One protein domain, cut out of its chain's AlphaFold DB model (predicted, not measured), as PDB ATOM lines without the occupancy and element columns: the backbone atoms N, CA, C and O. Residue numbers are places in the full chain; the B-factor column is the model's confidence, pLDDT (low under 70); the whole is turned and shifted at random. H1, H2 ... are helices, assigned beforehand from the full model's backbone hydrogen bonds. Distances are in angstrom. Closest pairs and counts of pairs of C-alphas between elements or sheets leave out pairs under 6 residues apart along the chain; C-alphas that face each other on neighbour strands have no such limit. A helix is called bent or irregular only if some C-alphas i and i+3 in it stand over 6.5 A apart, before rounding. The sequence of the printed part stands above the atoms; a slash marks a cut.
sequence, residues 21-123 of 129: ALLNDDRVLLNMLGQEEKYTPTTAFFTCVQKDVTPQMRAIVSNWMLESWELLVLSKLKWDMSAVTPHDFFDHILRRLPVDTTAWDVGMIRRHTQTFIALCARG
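What this domain is: This is residues 21 to 123 of the 129 residues of the protein "G1/S-specific cyclin-D2-like" of Frankliniella occidentalis (UniProt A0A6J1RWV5). Three helices, H6, H5 and H1, run along the length of a loose, open model, side by side at shallow tilts with H5 between the other two. At one end of them the chain makes a head of H2, H3 and H4, with H3 set crosswise to H6, while residues 97 to 105 stick out at the opposite end as a free loop. The printed part has 103 residues with six named helices, H1 to H6 in order along the chain, and no named strand; its class is all helix. The whole is loose, with a radius of gyration of the C-alphas of 16.8 A, and elongated, spanning 48 by 28 by 27 A.

Where its parts are: Find C-alpha 106 at (27.397, 43.330, 291.064); from there H6, the longest helix, runs 24.5 A through residues 106 to 122 to C-alpha 122 at (38.551, 29.525, 274.239). Before it comes H5, residues 86 to 94, 12.6 A long; it is irregular, but only just, with C-alphas 88 and 91 6.9 A apart. For H1, residues 26 to 39, start at C-alpha 26 at (24.484, 56.682, 274.178) and go 20.3 A. Look next at H2, residues 45 to 49, 5.0 A; H3, residues 55 to 68, 20.0 A; and H4, residues 70 to 76, 10.1 A.

How they stand to each other: Start at H6, which touches H5 with its residues 110 to 117 alone; the closest C-alphas are those of Pro 86 and Ile 117, 6.9 A apart. These two form a helical hairpin, running opposite ways at a shallow tilt of 32 degrees, only just short of steep. H1 is close to H5 but not clearly touching, with the C-alphas of Leu 29 and His 92 closest at 7.1 A; the two run opposite ways at a shallow tilt of 26 degrees. H1 and H6 are apart. At Arg 122, H6 only just touches H3, with 3 pairs of C-alphas within 8 A, the closest being Ala 59 and Arg 122 at 6.1 A; the helices are about perpendicular, only just, at 72 degrees. H4 is close to H3 but not clearly touching, with the C-alphas of Met 65 and Val 73 closest at 7.7 A. H2 touches no helix. Every O i to N i+4 pair is within hydrogen-bond range in H2, H4 and H6; the counts are 9 of 10 in H1, 9 of 10 in H3 and 2 of 5 in H5, where 4 of 6 O i to N i+3 pairs are within range.

The domain as a whole: The C-alphas farthest apart are those of Asp 52 and Thr 102, at 49.2 A. Look for the long link of 11 residues from H5 to H6. The printed part has no cut. Residues 47 to 52, of which 47 to 49 belong to H2, stand free. The mean pLDDT of the printed part is 82.6; residues 43 to 50, 99 to 102 and 122 to 123 are under 70.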
ATOM      1  N   ALA A  21      29.913  60.239 282.307       90.19
ATOM      2  CA  ALA A  21      30.059  60.748 280.947       90.19
ATOM      3  C   ALA A  21      30.308  59.614 279.945       90.19
ATOM      4  O   ALA A  21      29.822  59.681 278.820       90.19
ATOM      5  N   LEU A  22      30.996  58.550 280.366       90.56
ATOM      6  CA  LEU A  22      31.188  57.359 279.540       90.56
ATOM      7  C   LEU A  22      29.938  56.475 279.522       90.56
ATOM      8  O   LEU A  22      29.534  55.994 278.470       90.56
ATOM      9  N   LEU A  23      29.294  56.272 280.676       89.44
ATOM     10  CA  LEU A  23      28.256  55.246 280.817       89.44
ATOM     11  C   LEU A  23      26.832  55.705 280.459       89.44
ATOM     12  O   LEU A  23      26.020  54.872 280.046       89.44
ATOM     13  N   ASN A  24      26.502  56.990 280.638       88.25
ATOM     14  CA  ASN A  24      25.170  57.525 280.308       88.25
ATOM     15  C   ASN A  24      25.060  58.051 278.876       88.25
ATOM     16  O   ASN A  24      23.949  58.263 278.402       88.25
ATOM     17  N   ASP A  25      26.182  58.319 278.210       93.19
ATOM     18  CA  ASP A  25      26.164  58.854 276.855       93.19
ATOM     19  C   ASP A  25      25.970  57.719 275.844       93.19
ATOM     20  O   ASP A  25      26.854  56.886 275.626       93.19
ATOM     21  N   ASP A  26      24.804  57.685 275.197       92.38
ATOM     22  CA  ASP A  26      24.484  56.682 274.178       92.38
ATOM     23  C   ASP A  26      25.460  56.710 272.998       92.38
ATOM     24  O   ASP A  26      25.686  55.679 272.366       92.38
ATOM     25  N   ARG A  27      26.100  57.853 272.718       95.44
ATOM     26  CA  ARG A  27      27.093  57.963 271.641       95.44
ATOM     27  C   ARG A  27      28.307  57.086 271.909       95.44
ATOM     28  O   ARG A  27      28.873  56.548 270.964       95.44
ATOM     29  N   VAL A  28      28.699  56.927 273.174       94.56
ATOM     30  CA  VAL A  28      29.813  56.048 273.556       94.56
ATOM     31  C   VAL A  28      29.463  54.610 273.200       94.56
ATOM     32  O   VAL A  28      30.220  53.965 272.480       94.56
ATOM     33  N   LEU A  29      28.272  54.148 273.589       93.62
ATOM     34  CA  LEU A  29      27.807  52.803 273.249       93.62
ATOM     35  C   LEU A  29      27.670  52.604 271.731       93.62
ATOM     36  O   LEU A  29      28.096  51.578 271.212       93.62
ATOM     37  N   LEU A  30      27.115  53.577 271.007       93.88
ATOM     38  CA  LEU A  30      26.986  53.506 269.547       93.88
ATOM     39  C   LEU A  30      28.350  53.426 268.853       93.88
ATOM     40  O   LEU A  30      28.519  52.644 267.922       93.88
ATOM     41  N   ASN A  31      29.336  54.184 269.331       93.56
ATOM     42  CA  ASN A  31      30.700  54.104 268.819       93.56
ATOM     43  C   ASN A  31      31.327  52.738 269.111       93.56
ATOM     44  O   ASN A  31      31.992  52.186 268.239       93.56
ATOM     45  N   MET A  32      31.096  52.174 270.301       93.38
ATOM     46  CA  MET A  32      31.567  50.828 270.633       93.38
ATOM     47  C   MET A  32      30.948  49.773 269.716       93.38
ATOM     48  O   MET A  32      31.673  48.937 269.190       93.38
ATOM     49  N   LEU A  33      29.639  49.843 269.463       92.50
ATOM     50  CA  LEU A  33      28.961  48.944 268.523       92.50
ATOM     51  C   LEU A  33      29.513  49.088 267.097       92.50
ATOM     52  O   LEU A  33      29.747  48.089 266.429       92.50
ATOM     53  N   GLY A  34      29.800  50.315 266.651       92.25
ATOM     54  CA  GLY A  34      30.431  50.545 265.349       92.25
ATOM     55  C   GLY A  34      31.861  49.993 265.248       92.25
ATOM     56  O   GLY A  34      32.275  49.550 264.179       92.25
ATOM     57  N   GLN A  35      32.626  49.994 266.347       89.38
ATOM     58  CA  GLN A  35      33.940  49.340 266.378       89.38
ATOM     59  C   GLN A  35      33.814  47.815 266.391       89.38
ATOM     60  O   GLN A  35      34.614  47.147 265.742       89.38
ATOM     61  N   GLU A  36      32.823  47.257 267.086       89.12
ATOM     62  CA  GLU A  36      32.586  45.809 267.112       89.12
ATOM     63  C   GLU A  36      32.402  45.269 265.688       89.12
ATOM     64  O   GLU A  36      33.172  44.409 265.266       89.12
ATOM     65  N   GLU A  37      31.536  45.892 264.885       84.75
ATOM     66  CA  GLU A  37      31.303  45.498 263.487       84.75
ATOM     67  C   GLU A  37      32.590  45.492 262.638       84.75
ATOM     68  O   GLU A  37      32.778  44.633 261.774       84.75
ATOM     69  N   LYS A  38      33.515  46.424 262.902       84.62
ATOM     70  CA  LYS A  38      34.787  46.548 262.175       84.62
ATOM     71  C   LYS A  38      35.776  45.426 262.508       84.62
ATOM     72  O   LYS A  38      36.544  45.022 261.631       84.62
ATOM     73  N   TYR A  39      35.807  44.968 263.759       83.38
ATOM     74  CA  TYR A  39      36.790  43.991 264.241       83.38
ATOM     75  C   TYR A  39      36.225  42.574 264.393       83.38
ATOM     76  O   TYR A  39      37.002  41.649 264.645       83.38
ATOM     77  N   THR A  40      34.918  42.374 264.201       79.19
ATOM     78  CA  THR A  40      34.283  41.057 264.292       79.19
ATOM     79  C   THR A  40      34.832  40.102 263.227       79.19
ATOM     80  O   THR A  40      34.672  40.333 262.022       79.19
ATOM     81  N   PRO A  41      35.480  38.990 263.633       71.19
ATOM     82  CA  PRO A  41      35.895  37.955 262.700       71.19
ATOM     83  C   PRO A  41      34.660  37.363 262.023       71.19
ATOM     84  O   PRO A  41      33.635  37.146 262.667       71.19
ATOM     85  N   THR A  42      34.756  37.031 260.734       71.75
ATOM     86  CA  THR A  42      33.668  36.325 260.047       71.75
ATOM     87  C   THR A  42      33.292  35.074 260.844       71.75
ATOM     88  O   THR A  42      34.165  34.287 261.202       71.75
ATOM     89  N   THR A  43      32.002  34.847 261.091       64.75
ATOM     90  CA  THR A  43      31.496  33.682 261.849       64.75
ATOM     91  C   THR A  43      31.992  32.342 261.293       64.75
ATOM     92  O   THR A  43      32.190  31.384 262.033       64.75
ATOM     93  N   ALA A  44      32.282  32.295 259.993       65.12
ATOM     94  CA  ALA A  44      32.854  31.145 259.305       65.12
ATOM     95  C   ALA A  44      34.397  31.085 259.316       65.12
ATOM     96  O   ALA A  44      34.977  30.223 258.658       65.12
ATOM     97  N   PHE A  45      35.104  31.979 260.011       67.75
ATOM     98  CA  PHE A  45      36.571  32.054 259.977       67.75
ATOM     99  C   PHE A  45      37.208  30.713 260.364       67.75
ATOM    100  O   PHE A  45      38.058  30.197 259.643       67.75
ATOM    101  N   PHE A  46      36.721  30.076 261.431       67.31
ATOM    102  CA  PHE A  46      37.248  28.793 261.908       67.31
ATOM    103  C   PHE A  46      36.715  27.561 261.168       67.31
ATOM    104  O   PHE A  46      37.237  26.468 261.362       67.31
ATOM    105  N   THR A  47      35.695  27.711 260.324       64.25
ATOM    106  CA  THR A  47      35.138  26.604 259.528       64.25
ATOM    107  C   THR A  47      35.612  26.649 258.075       64.25
ATOM    108  O   THR A  47      35.754  25.612 257.427       64.25
ATOM    109  N   CYS A  48      35.878  27.844 257.551       63.53
ATOM    110  CA  CYS A  48      36.148  28.079 256.135       63.53
ATOM    111  C   CYS A  48      37.570  28.571 255.861       63.53
ATOM    112  O   CYS A  48      38.122  28.198 254.829       63.53
ATOM    113  N   VAL A  49      38.162  29.365 256.760       69.31
ATOM    114  CA  VAL A  49      39.479  29.991 256.542       69.31
ATOM    115  C   VAL A  49      40.577  29.248 257.302       69.31
ATOM    116  O   VAL A  49      41.559  28.829 256.698       69.31
ATOM    117  N   GLN A  50      40.404  29.013 258.603       69.38
ATOM    118  CA  GLN A  50      41.415  28.391 259.460       69.38
ATOM    119  C   GLN A  50      41.025  26.954 259.834       69.38
ATOM    120  O   GLN A  50      40.499  26.708 260.918       69.38
ATOM    121  N   LYS A  51      41.288  26.011 258.917       71.50
ATOM    122  CA  LYS A  51      40.903  24.589 259.041       71.50
ATOM    123  C   LYS A  51      41.943  23.712 259.748       71.50
ATOM    124  O   LYS A  51      41.575  22.723 260.369       71.50
ATOM    125  N   ASP A  52      43.216  24.097 259.689       76.56
ATOM    126  CA  ASP A  52      44.335  23.265 260.163       76.56
ATOM    127  C   ASP A  52      44.672  23.466 261.652       76.56
ATOM    128  O   ASP A  52      45.516  22.765 262.207       76.56
ATOM    129  N   VAL A  53      44.026  24.432 262.316       78.25
ATOM    130  CA  VAL A  53      44.294  24.777 263.719       78.25
ATOM    131  C   VAL A  53      43.093  24.405 264.580       78.25
ATOM    132  O   VAL A  53      42.039  25.043 264.507       78.25
ATOM    133  N   THR A  54      43.268  23.401 265.440       79.00
ATOM    134  CA  THR A  54      42.221  22.957 266.369       79.00
ATOM    135  C   THR A  54      41.973  23.990 267.480       79.00
ATOM    136  O   THR A  54      42.864  24.789 267.793       79.00
ATOM    137  N   PRO A  55      40.789  23.996 268.122       74.56
ATOM    138  CA  PRO A  55      40.508  24.883 269.254       74.56
ATOM    139  C   PRO A  55      41.557  24.800 270.374       74.56
ATOM    140  O   PRO A  55      41.985  25.827 270.894       74.56
ATOM    141  N   GLN A  56      42.046  23.597 270.683       80.06
ATOM    142  CA  GLN A  56      43.087  23.374 271.688       80.06
ATOM    143  C   GLN A  56      44.415  24.027 271.288       80.06
ATOM    144  O   GLN A  56      45.079  24.647 272.116       80.06
ATOM    145  N   MET A  57      44.790  23.945 270.006       79.75
ATOM    146  CA  MET A  57      45.988  24.616 269.495       79.75
ATOM    147  C   MET A  57      45.858  26.139 269.592       79.75
ATOM    148  O   MET A  57      46.834  26.808 269.925       79.75
ATOM    149  N   ARG A  58      44.656  26.695 269.375       76.19
ATOM    150  CA  ARG A  58      44.410  28.137 269.554       76.19
ATOM    151  C   ARG A  58      44.637  28.585 270.995       76.19
ATOM    152  O   ARG A  58      45.264  29.617 271.190       76.19
ATOM    153  N   ALA A  59      44.190  27.801 271.977       77.50
ATOM    154  CA  ALA A  59      44.396  28.109 273.394       77.50
ATOM    155  C   ALA A  59      45.886  28.112 273.792       77.50
ATOM    156  O   ALA A  59      46.326  28.939 274.588       77.50
ATOM    157  N   ILE A  60      46.687  27.214 273.210       81.94
ATOM    158  CA  ILE A  60      48.142  27.216 273.416       81.94
ATOM    159  C   ILE A  60      48.748  28.483 272.803       81.94
ATOM    160  O   ILE A  60      49.483  29.202 273.476       81.94
ATOM    161  N   VAL A  61      48.408  28.790 271.547       79.31
ATOM    162  CA  VAL A  61      48.934  29.967 270.842       79.31
ATOM    163  C   VAL A  61      48.547  31.267 271.547       79.31
ATOM    164  O   VAL A  61      49.405  32.131 271.676       79.31
ATOM    165  N   SER A  62      47.322  31.410 272.065       75.44
ATOM    166  CA  SER A  62      46.908  32.625 272.781       75.44
ATOM    167  C   SER A  62      47.759  32.893 274.022       75.44
ATOM    168  O   SER A  62      48.155  34.033 274.249       75.44
ATOM    169  N   ASN A  63      48.101  31.850 274.783       78.50
ATOM    170  CA  ASN A  63      48.969  31.989 275.953       78.50
ATOM    171  C   ASN A  63      50.405  32.345 275.541       78.50
ATOM    172  O   ASN A  63      51.002  33.264 276.090       78.50
ATOM    173  N   TRP A  64      50.940  31.683 274.511       79.06
ATOM    174  CA  TRP A  64      52.279  31.977 273.985       79.06
ATOM    175  C   TRP A  64      52.397  33.373 273.363       79.06
ATOM    176  O   TRP A  64      53.455  34.001 273.442       79.06
ATOM    177  N   MET A  65      51.332  33.864 272.723       78.25
ATOM    178  CA  MET A  65      51.302  35.203 272.136       78.25
ATOM    179  C   MET A  65      51.487  36.285 273.196       78.25
ATOM    180  O   MET A  65      52.173  37.268 272.924       78.25
ATOM    181  N   LEU A  66      50.926  36.067 274.387       73.12
ATOM    182  CA  LEU A  66      51.035  36.978 275.521       73.12
ATOM    183  C   LEU A  66      52.473  37.078 276.052       73.12
ATOM    184  O   LEU A  66      52.890  38.148 276.474       73.12
ATOM    185  N   GLU A  67      53.242  35.989 275.999       76.62
ATOM    186  CA  GLU A  67      54.576  35.936 276.610       76.62
ATOM    187  C   GLU A  67      55.726  36.218 275.634       76.62
ATOM    188  O   GLU A  67      56.752  36.757 276.037       76.62
ATOM    189  N   SER A  68      55.609  35.818 274.360       81.62
ATOM    190  CA  SER A  68      56.773  35.748 273.453       81.62
ATOM    191  C   SER A  68      56.606  36.438 272.097       81.62
ATOM    192  O   SER A  68      57.598  36.621 271.392       81.62
ATOM    193  N   TRP A  69      55.387  36.815 271.695       84.69
ATOM    194  CA  TRP A  69      55.124  37.322 270.335       84.69
ATOM    195  C   TRP A  69      54.565  38.740 270.276       84.69
ATOM    196  O   TRP A  69      54.263  39.213 269.179       84.69
ATOM    197  N   GLU A  70      54.475  39.428 271.412       85.69
ATOM    198  CA  GLU A  70      53.867  40.755 271.545       85.69
ATOM    199  C   GLU A  70      54.255  41.706 270.398       85.69
ATOM    200  O   GLU A  70      53.400  42.121 269.616       85.69
ATOM    201  N   LEU A  71      55.553  41.969 270.203       85.00
ATOM    202  CA  LEU A  71      56.029  42.901 269.172       85.00
ATOM    203  C   LEU A  71      55.683  42.468 267.741       85.00
ATOM    204  O   LEU A  71      55.353  43.312 266.902       85.00
ATOM    205  N   LEU A  72      55.741  41.168 267.433       87.69
ATOM    206  CA  LEU A  72      55.389  40.705 266.093       87.69
ATOM    207  C   LEU A  72      53.892  40.882 265.844       87.69
ATOM    208  O   LEU A  72      53.504  41.368 264.781       87.69
ATOM    209  N   VAL A  73      53.061  40.518 266.815       85.88
ATOM    210  CA  VAL A  73      51.603  40.641 266.729       85.88
ATOM    211  C   VAL A  73      51.204  42.105 266.569       85.88
ATOM    212  O   VAL A  73      50.482  42.430 265.628       85.88
ATOM    213  N   LEU A  74      51.766  42.999 267.386       86.81
ATOM    214  CA  LEU A  74      51.551  44.444 267.274       86.81
ATOM    215  C   LEU A  74      51.959  44.975 265.896       86.81
ATOM    216  O   LEU A  74      51.210  45.733 265.278       86.81
ATOM    217  N   SER A  75      53.095  44.524 265.354       89.00
ATOM    218  CA  SER A  75      53.523  44.917 264.006       89.00
ATOM    219  C   SER A  75      52.545  44.455 262.917       89.00
ATOM    220  O   SER A  75      52.266  45.203 261.978       89.00
ATOM    221  N   LYS A  76      51.974  43.247 263.049       88.81
ATOM    222  CA  LYS A  76      50.989  42.698 262.103       88.81
ATOM    223  C   LYS A  76      49.646  43.406 262.193       88.81
ATOM    224  O   LYS A  76      49.021  43.630 261.159       88.81
ATOM    225  N   LEU A  77      49.250  43.810 263.395       86.88
ATOM    226  CA  LEU A  77      48.041  44.590 263.651       86.88
ATOM    227  C   LEU A  77      48.230  46.087 263.368       86.88
ATOM    228  O   LEU A  77      47.300  46.865 263.543       86.88
ATOM    229  N   LYS A  78      49.416  46.508 262.900       89.75
ATOM    230  CA  LYS A  78      49.772  47.922 262.682       89.75
ATOM    231  C   LYS A  78      49.546  48.780 263.930       89.75
ATOM    232  O   LYS A  78      49.186  49.946 263.810       89.75
ATOM    233  N   TRP A  79      49.768  48.194 265.107       88.94
ATOM    234  CA  TRP A  79      49.531  48.810 266.413       88.94
ATOM    235  C   TRP A  79      48.069  49.204 266.681       88.94
ATOM    236  O   TRP A  79      47.794  49.873 267.675       88.94
ATOM    237  N   ASP A  80      47.120  48.776 265.843       87.38
ATOM    238  CA  ASP A  80      45.697  48.994 266.081       87.38
ATOM    239  C   ASP A  80      45.145  47.903 267.008       87.38
ATOM    240  O   ASP A  80      44.695  46.846 266.568       87.38
ATOM    241  N   MET A  81      45.224  48.173 268.312       83.75
ATOM    242  CA  MET A  81      44.707  47.316 269.388       83.75
ATOM    243  C   MET A  81      43.386  47.840 269.963       83.75
ATOM    244  O   MET A  81      42.982  47.434 271.046       83.75
ATOM    245  N   SER A  82      42.721  48.761 269.260       85.69
ATOM    246  CA  SER A  82      41.525  49.461 269.752       85.69
ATOM    247  C   SER A  82      40.227  48.654 269.631       85.69
ATOM    248  O   SER A  82      39.133  49.205 269.770       85.69
ATOM    249  N   ALA A  83      40.336  47.348 269.372       88.00
ATOM    250  CA  ALA A  83      39.189  46.463 269.279       88.00
ATOM    251  C   ALA A  83      38.434  46.438 270.611       88.00
ATOM    252  O   ALA A  83      39.008  46.169 271.667       88.00
ATOM    253  N   VAL A  84      37.131  46.698 270.538       90.94
ATOM    254  CA  VAL A  84      36.241  46.552 271.687       90.94
ATOM    255  C   VAL A  84      36.071  45.076 272.028       90.94
ATOM    256  O   VAL A  84      35.981  44.213 271.155       90.94
ATOM    257  N   THR A  85      36.020  44.782 273.317       89.56
ATOM    258  CA  THR A  85      35.835  43.441 273.860       89.56
ATOM    259  C   THR A  85      34.460  43.319 274.517       89.56
ATOM    260  O   THR A  85      33.878  44.318 274.950       89.56
ATOM    261  N   PRO A  86      33.927  42.096 274.691       89.62
ATOM    262  CA  PRO A  86      32.678  41.893 275.425       89.62
ATOM    263  C   PRO A  86      32.694  42.457 276.857       89.62
ATOM    264  O   PRO A  86      31.640  42.786 277.399       89.62
ATOM    265  N   HIS A  87      33.877  42.593 277.469       89.31
ATOM    266  CA  HIS A  87      34.026  43.181 278.800       89.31
ATOM    267  C   HIS A  87      33.651  44.664 278.823       89.31
ATOM    268  O   HIS A  87      33.050  45.116 279.796       89.31
ATOM    269  N   ASP A  88      33.941  45.400 277.749       91.25
ATOM    270  CA  ASP A  88      33.676  46.838 277.670       91.25
ATOM    271  C   ASP A  88      32.166  47.121 277.682       91.25
ATOM    272  O   ASP A  88      31.696  48.103 278.259       91.25
ATOM    273  N   PHE A  89      31.368  46.215 277.114       92.81
ATOM    274  CA  PHE A  89      29.911  46.339 277.090       92.81
ATOM    275  C   PHE A  89      29.247  46.035 278.433       92.81
ATOM    276  O   PHE A  89      28.092  46.412 278.632       92.81
ATOM    277  N   PHE A  90      29.935  45.374 279.368       90.44
ATOM    278  CA  PHE A  90      29.317  44.896 280.603       90.44
ATOM    279  C   PHE A  90      28.678  46.025 281.419       90.44
ATOM    280  O   PHE A  90      27.508  45.935 281.790       90.44
ATOM    281  N   ASP A  91      29.412  47.117 281.649       89.00
ATOM    282  CA  ASP A  91      28.904  48.248 282.429       89.00
ATOM    283  C   ASP A  91      27.793  49.010 281.675       89.00
ATOM    284  O   ASP A  91      26.839  49.487 282.296       89.00
ATOM    285  N   HIS A  92      27.842  49.045 280.338       91.31
ATOM    286  CA  HIS A  92      26.774  49.610 279.506       91.31
ATOM    287  C   HIS A  92      25.482  48.783 279.540       91.31
ATOM    288  O   HIS A  92      24.391  49.364 279.512       91.31
ATOM    289  N   ILE A  93      25.598  47.452 279.606       91.06
ATOM    290  CA  ILE A  93      24.475  46.512 279.699       91.06
ATOM    291  C   ILE A  93      23.853  46.578 281.095       91.06
ATOM    292  O   ILE A  93      22.645  46.786 281.211       91.06
ATOM    293  N   LEU A  94      24.670  46.474 282.150       87.69
ATOM    294  CA  LEU A  94      24.203  46.544 283.539       87.69
ATOM    295  C   LEU A  94      23.375  47.801 283.809       87.69
ATOM    296  O   LEU A  94      22.353  47.732 284.480       87.69
ATOM    297  N   ARG A  95      23.796  48.943 283.263       85.38
ATOM    298  CA  ARG A  95      23.134  50.232 283.488       85.38
ATOM    299  C   ARG A  95      21.777  50.368 282.789       85.38
ATOM    300  O   ARG A  95      20.980  51.214 283.177       85.38
ATOM    301  N   ARG A  96      21.528  49.572 281.745       87.94
ATOM    302  CA  ARG A  96      20.279  49.580 280.959       87.94
ATOM    303  C   ARG A  96      19.290  48.512 281.411       87.94
ATOM    304  O   ARG A  96      18.110  48.586 281.076       87.94
ATOM    305  N   LEU A  97      19.759  47.524 282.163       85.69
ATOM    306  CA  LEU A  97      18.901  46.539 282.797       85.69
ATOM    307  C   LEU A  97      18.122  47.207 283.947       85.69
ATOM    308  O   LEU A  97      18.724  47.902 284.764       85.69
ATOM    309  N   PRO A  98      16.797  46.995 284.052       74.56
ATOM    310  CA  PRO A  98      15.997  47.470 285.178       74.56
ATOM    311  C   PRO A  98      16.266  46.587 286.407       74.56
ATOM    312  O   PRO A  98      15.412  45.814 286.836       74.56
ATOM    313  N   VAL A  99      17.492  46.636 286.926       68.88
ATOM    314  CA  VAL A  99      17.952  45.804 288.041       68.88
ATOM    315  C   VAL A  99      18.095  46.675 289.274       68.88
ATOM    316  O   VAL A  99      18.752  47.714 289.252       68.88
ATOM    317  N   ASP A 100      17.476  46.233 290.365       69.38
ATOM    318  CA  ASP A 100      17.660  46.842 291.672       69.38
ATOM    319  C   ASP A 100      19.085  46.548 292.158       69.38
ATOM    320  O   ASP A 100      19.407  45.442 292.600       69.38
ATOM    321  N   THR A 101      19.960  47.548 292.046       65.19
ATOM    322  CA  THR A 101      21.370  47.484 292.455       65.19
ATOM    323  C   THR A 101      21.567  47.171 293.938       65.19
ATOM    324  O   THR A 101      22.687  46.879 294.341       65.19
ATOM    325  N   THR A 102      20.509  47.223 294.755       67.56
ATOM    326  CA  THR A 102      20.566  46.843 296.174       67.56
ATOM    327  C   THR A 102      20.353  45.344 296.408       67.56
ATOM    328  O   THR A 102      20.773  44.826 297.441       67.56
ATOM    329  N   ALA A 103      19.746  44.634 295.453       73.31
ATOM    330  CA  ALA A 103      19.386  43.225 295.593       73.31
ATOM    331  C   ALA A 103      20.420  42.256 294.988       73.31
ATOM    332  O   ALA A 103      20.400  41.069 295.310       73.31
ATOM    333  N   TRP A 104      21.300  42.729 294.099       77.94
ATOM    334  CA  TRP A 104      22.245  41.882 293.363       77.94
ATOM    335  C   TRP A 104      23.695  42.231 293.707       77.94
ATOM    336  O   TRP A 104      24.086  43.397 293.703       77.94
ATOM    337  N   ASP A 105      24.524  41.208 293.921       85.38
ATOM    338  CA  ASP A 105      25.972  41.376 294.062       85.38
ATOM    339  C   ASP A 105      26.610  41.616 292.682       85.38
ATOM    340  O   ASP A 105      26.962  40.685 291.950       85.38
ATOM    341  N   VAL A 106      26.767  42.891 292.321       82.75
ATOM    342  CA  VAL A 106      27.397  43.330 291.064       82.75
ATOM    343  C   VAL A 106      28.825  42.789 290.912       82.75
ATOM    344  O   VAL A 106      29.267  42.533 289.787       82.75
ATOM    345  N   GLY A 107      29.546  42.577 292.017       83.81
ATOM    346  CA  GLY A 107      30.884  41.989 292.012       83.81
ATOM    347  C   GLY A 107      30.863  40.509 291.623       83.81
ATOM    348  O   GLY A 107      31.699  40.055 290.840       83.81
ATOM    349  N   MET A 108      29.881  39.745 292.108       86.69
ATOM    350  CA  MET A 108      29.666  38.355 291.689       86.69
ATOM    351  C   MET A 108      29.259  38.252 290.215       86.69
ATOM    352  O   MET A 108      29.851  37.456 289.485       86.69
ATOM    353  N   ILE A 109      28.305  39.075 289.755       88.38
ATOM    354  CA  ILE A 109      27.878  39.076 288.343       88.38
ATOM    355  C   ILE A 109      29.079  39.334 287.438       88.38
ATOM    356  O   ILE A 109      29.287  38.601 286.478       88.38
ATOM    357  N   ARG A 110      29.899  40.337 287.766       87.00
ATOM    358  CA  ARG A 110      31.083  40.691 286.978       87.00
ATOM    359  C   ARG A 110      32.062  39.532 286.857       87.00
ATOM    360  O   ARG A 110      32.453  39.202 285.740       87.00
ATOM    361  N   ARG A 111      32.401  38.881 287.976       87.25
ATOM    362  CA  ARG A 111      33.298  37.711 287.984       87.25
ATOM    363  C   ARG A 111      32.754  36.576 287.121       87.25
ATOM    364  O   ARG A 111      33.504  35.942 286.376       87.25
ATOM    365  N   HIS A 112      31.446  36.337 287.180       89.75
ATOM    366  CA  HIS A 112      30.803  35.353 286.316       89.75
ATOM    367  C   HIS A 112      30.851  35.770 284.850       89.75
ATOM    368  O   HIS A 112      31.258  34.966 284.020       89.75
ATOM    369  N   THR A 113      30.531  37.020 284.522       90.69
ATOM    370  CA  THR A 113      30.625  37.534 283.154       90.69
ATOM    371  C   THR A 113      32.041  37.413 282.592       90.69
ATOM    372  O   THR A 113      32.191  36.869 281.503       90.69
ATOM    373  N   GLN A 114      33.077  37.820 283.333       88.31
ATOM    374  CA  GLN A 114      34.483  37.649 282.933       88.31
ATOM    375  C   GLN A 114      34.812  36.173 282.660       88.31
ATOM    376  O   GLN A 114      35.400  35.833 281.633       88.31
ATOM    377  N   THR A 115      34.369  35.274 283.544       87.94
ATOM    378  CA  THR A 115      34.553  33.824 283.374       87.94
ATOM    379  C   THR A 115      33.877  33.315 282.101       87.94
ATOM    380  O   THR A 115      34.500  32.592 281.324       87.94
ATOM    381  N   PHE A 116      32.625  33.706 281.854       86.56
ATOM    382  CA  PHE A 116      31.884  33.296 280.662       86.56
ATOM    383  C   PHE A 116      32.506  33.849 279.380       86.56
ATOM    384  O   PHE A 116      32.665  33.095 278.426       86.56
ATOM    385  N   ILE A 117      32.933  35.115 279.363       87.81
ATOM    386  CA  ILE A 117      33.637  35.696 278.212       87.81
ATOM    387  C   ILE A 117      34.919  34.905 277.922       87.81
ATOM    388  O   ILE A 117      35.174  34.544 276.771       87.81
ATOM    389  N   ALA A 118      35.694  34.569 278.957       84.19
ATOM    390  CA  ALA A 118      36.907  33.772 278.807       84.19
ATOM    391  C   ALA A 118      36.618  32.350 278.287       84.19
ATOM    392  O   ALA A 118      37.354  31.850 277.437       84.19
ATOM    393  N   LEU A 119      35.547  31.702 278.759       80.44
ATOM    394  CA  LEU A 119      35.103  30.391 278.266       80.44
ATOM    395  C   LEU A 119      34.699  30.451 276.784       80.44
ATOM    396  O   LEU A 119      35.162  29.628 275.990       80.44
ATOM    397  N   CYS A 120      33.908  31.458 276.392       78.75
ATOM    398  CA  CYS A 120      33.518  31.696 275.000       78.75
ATOM    399  C   CYS A 120      34.740  31.869 274.092       78.75
ATOM    400  O   CYS A 120      34.821  31.248 273.033       78.75
ATOM    401  N   ALA A 121      35.712  32.682 274.518       76.69
ATOM    402  CA  ALA A 121      36.906  32.987 273.733       76.69
ATOM    403  C   ALA A 121      37.787  31.753 273.474       76.69
ATOM    404  O   ALA A 121      38.428  31.654 272.428       76.69
ATOM    405  N   ARG A 122      37.796  30.779 274.395       68.44
ATOM    406  CA  ARG A 122      38.551  29.525 274.239       68.44
ATOM    407  C   ARG A 122      37.824  28.465 273.406       68.44
ATOM    408  O   ARG A 122      38.442  27.478 273.011       68.44
ATOM    409  N   GLY A 123      36.548  28.672 273.077       61.09
ATOM    410  CA  GLY A 123      35.774  27.740 272.254       61.09
ATOM    411  C   GLY A 123      35.375  26.451 272.977       61.09
ATOM    412  O   GLY A 123      35.100  25.445 272.323       61.09
TER     413      GLY A 123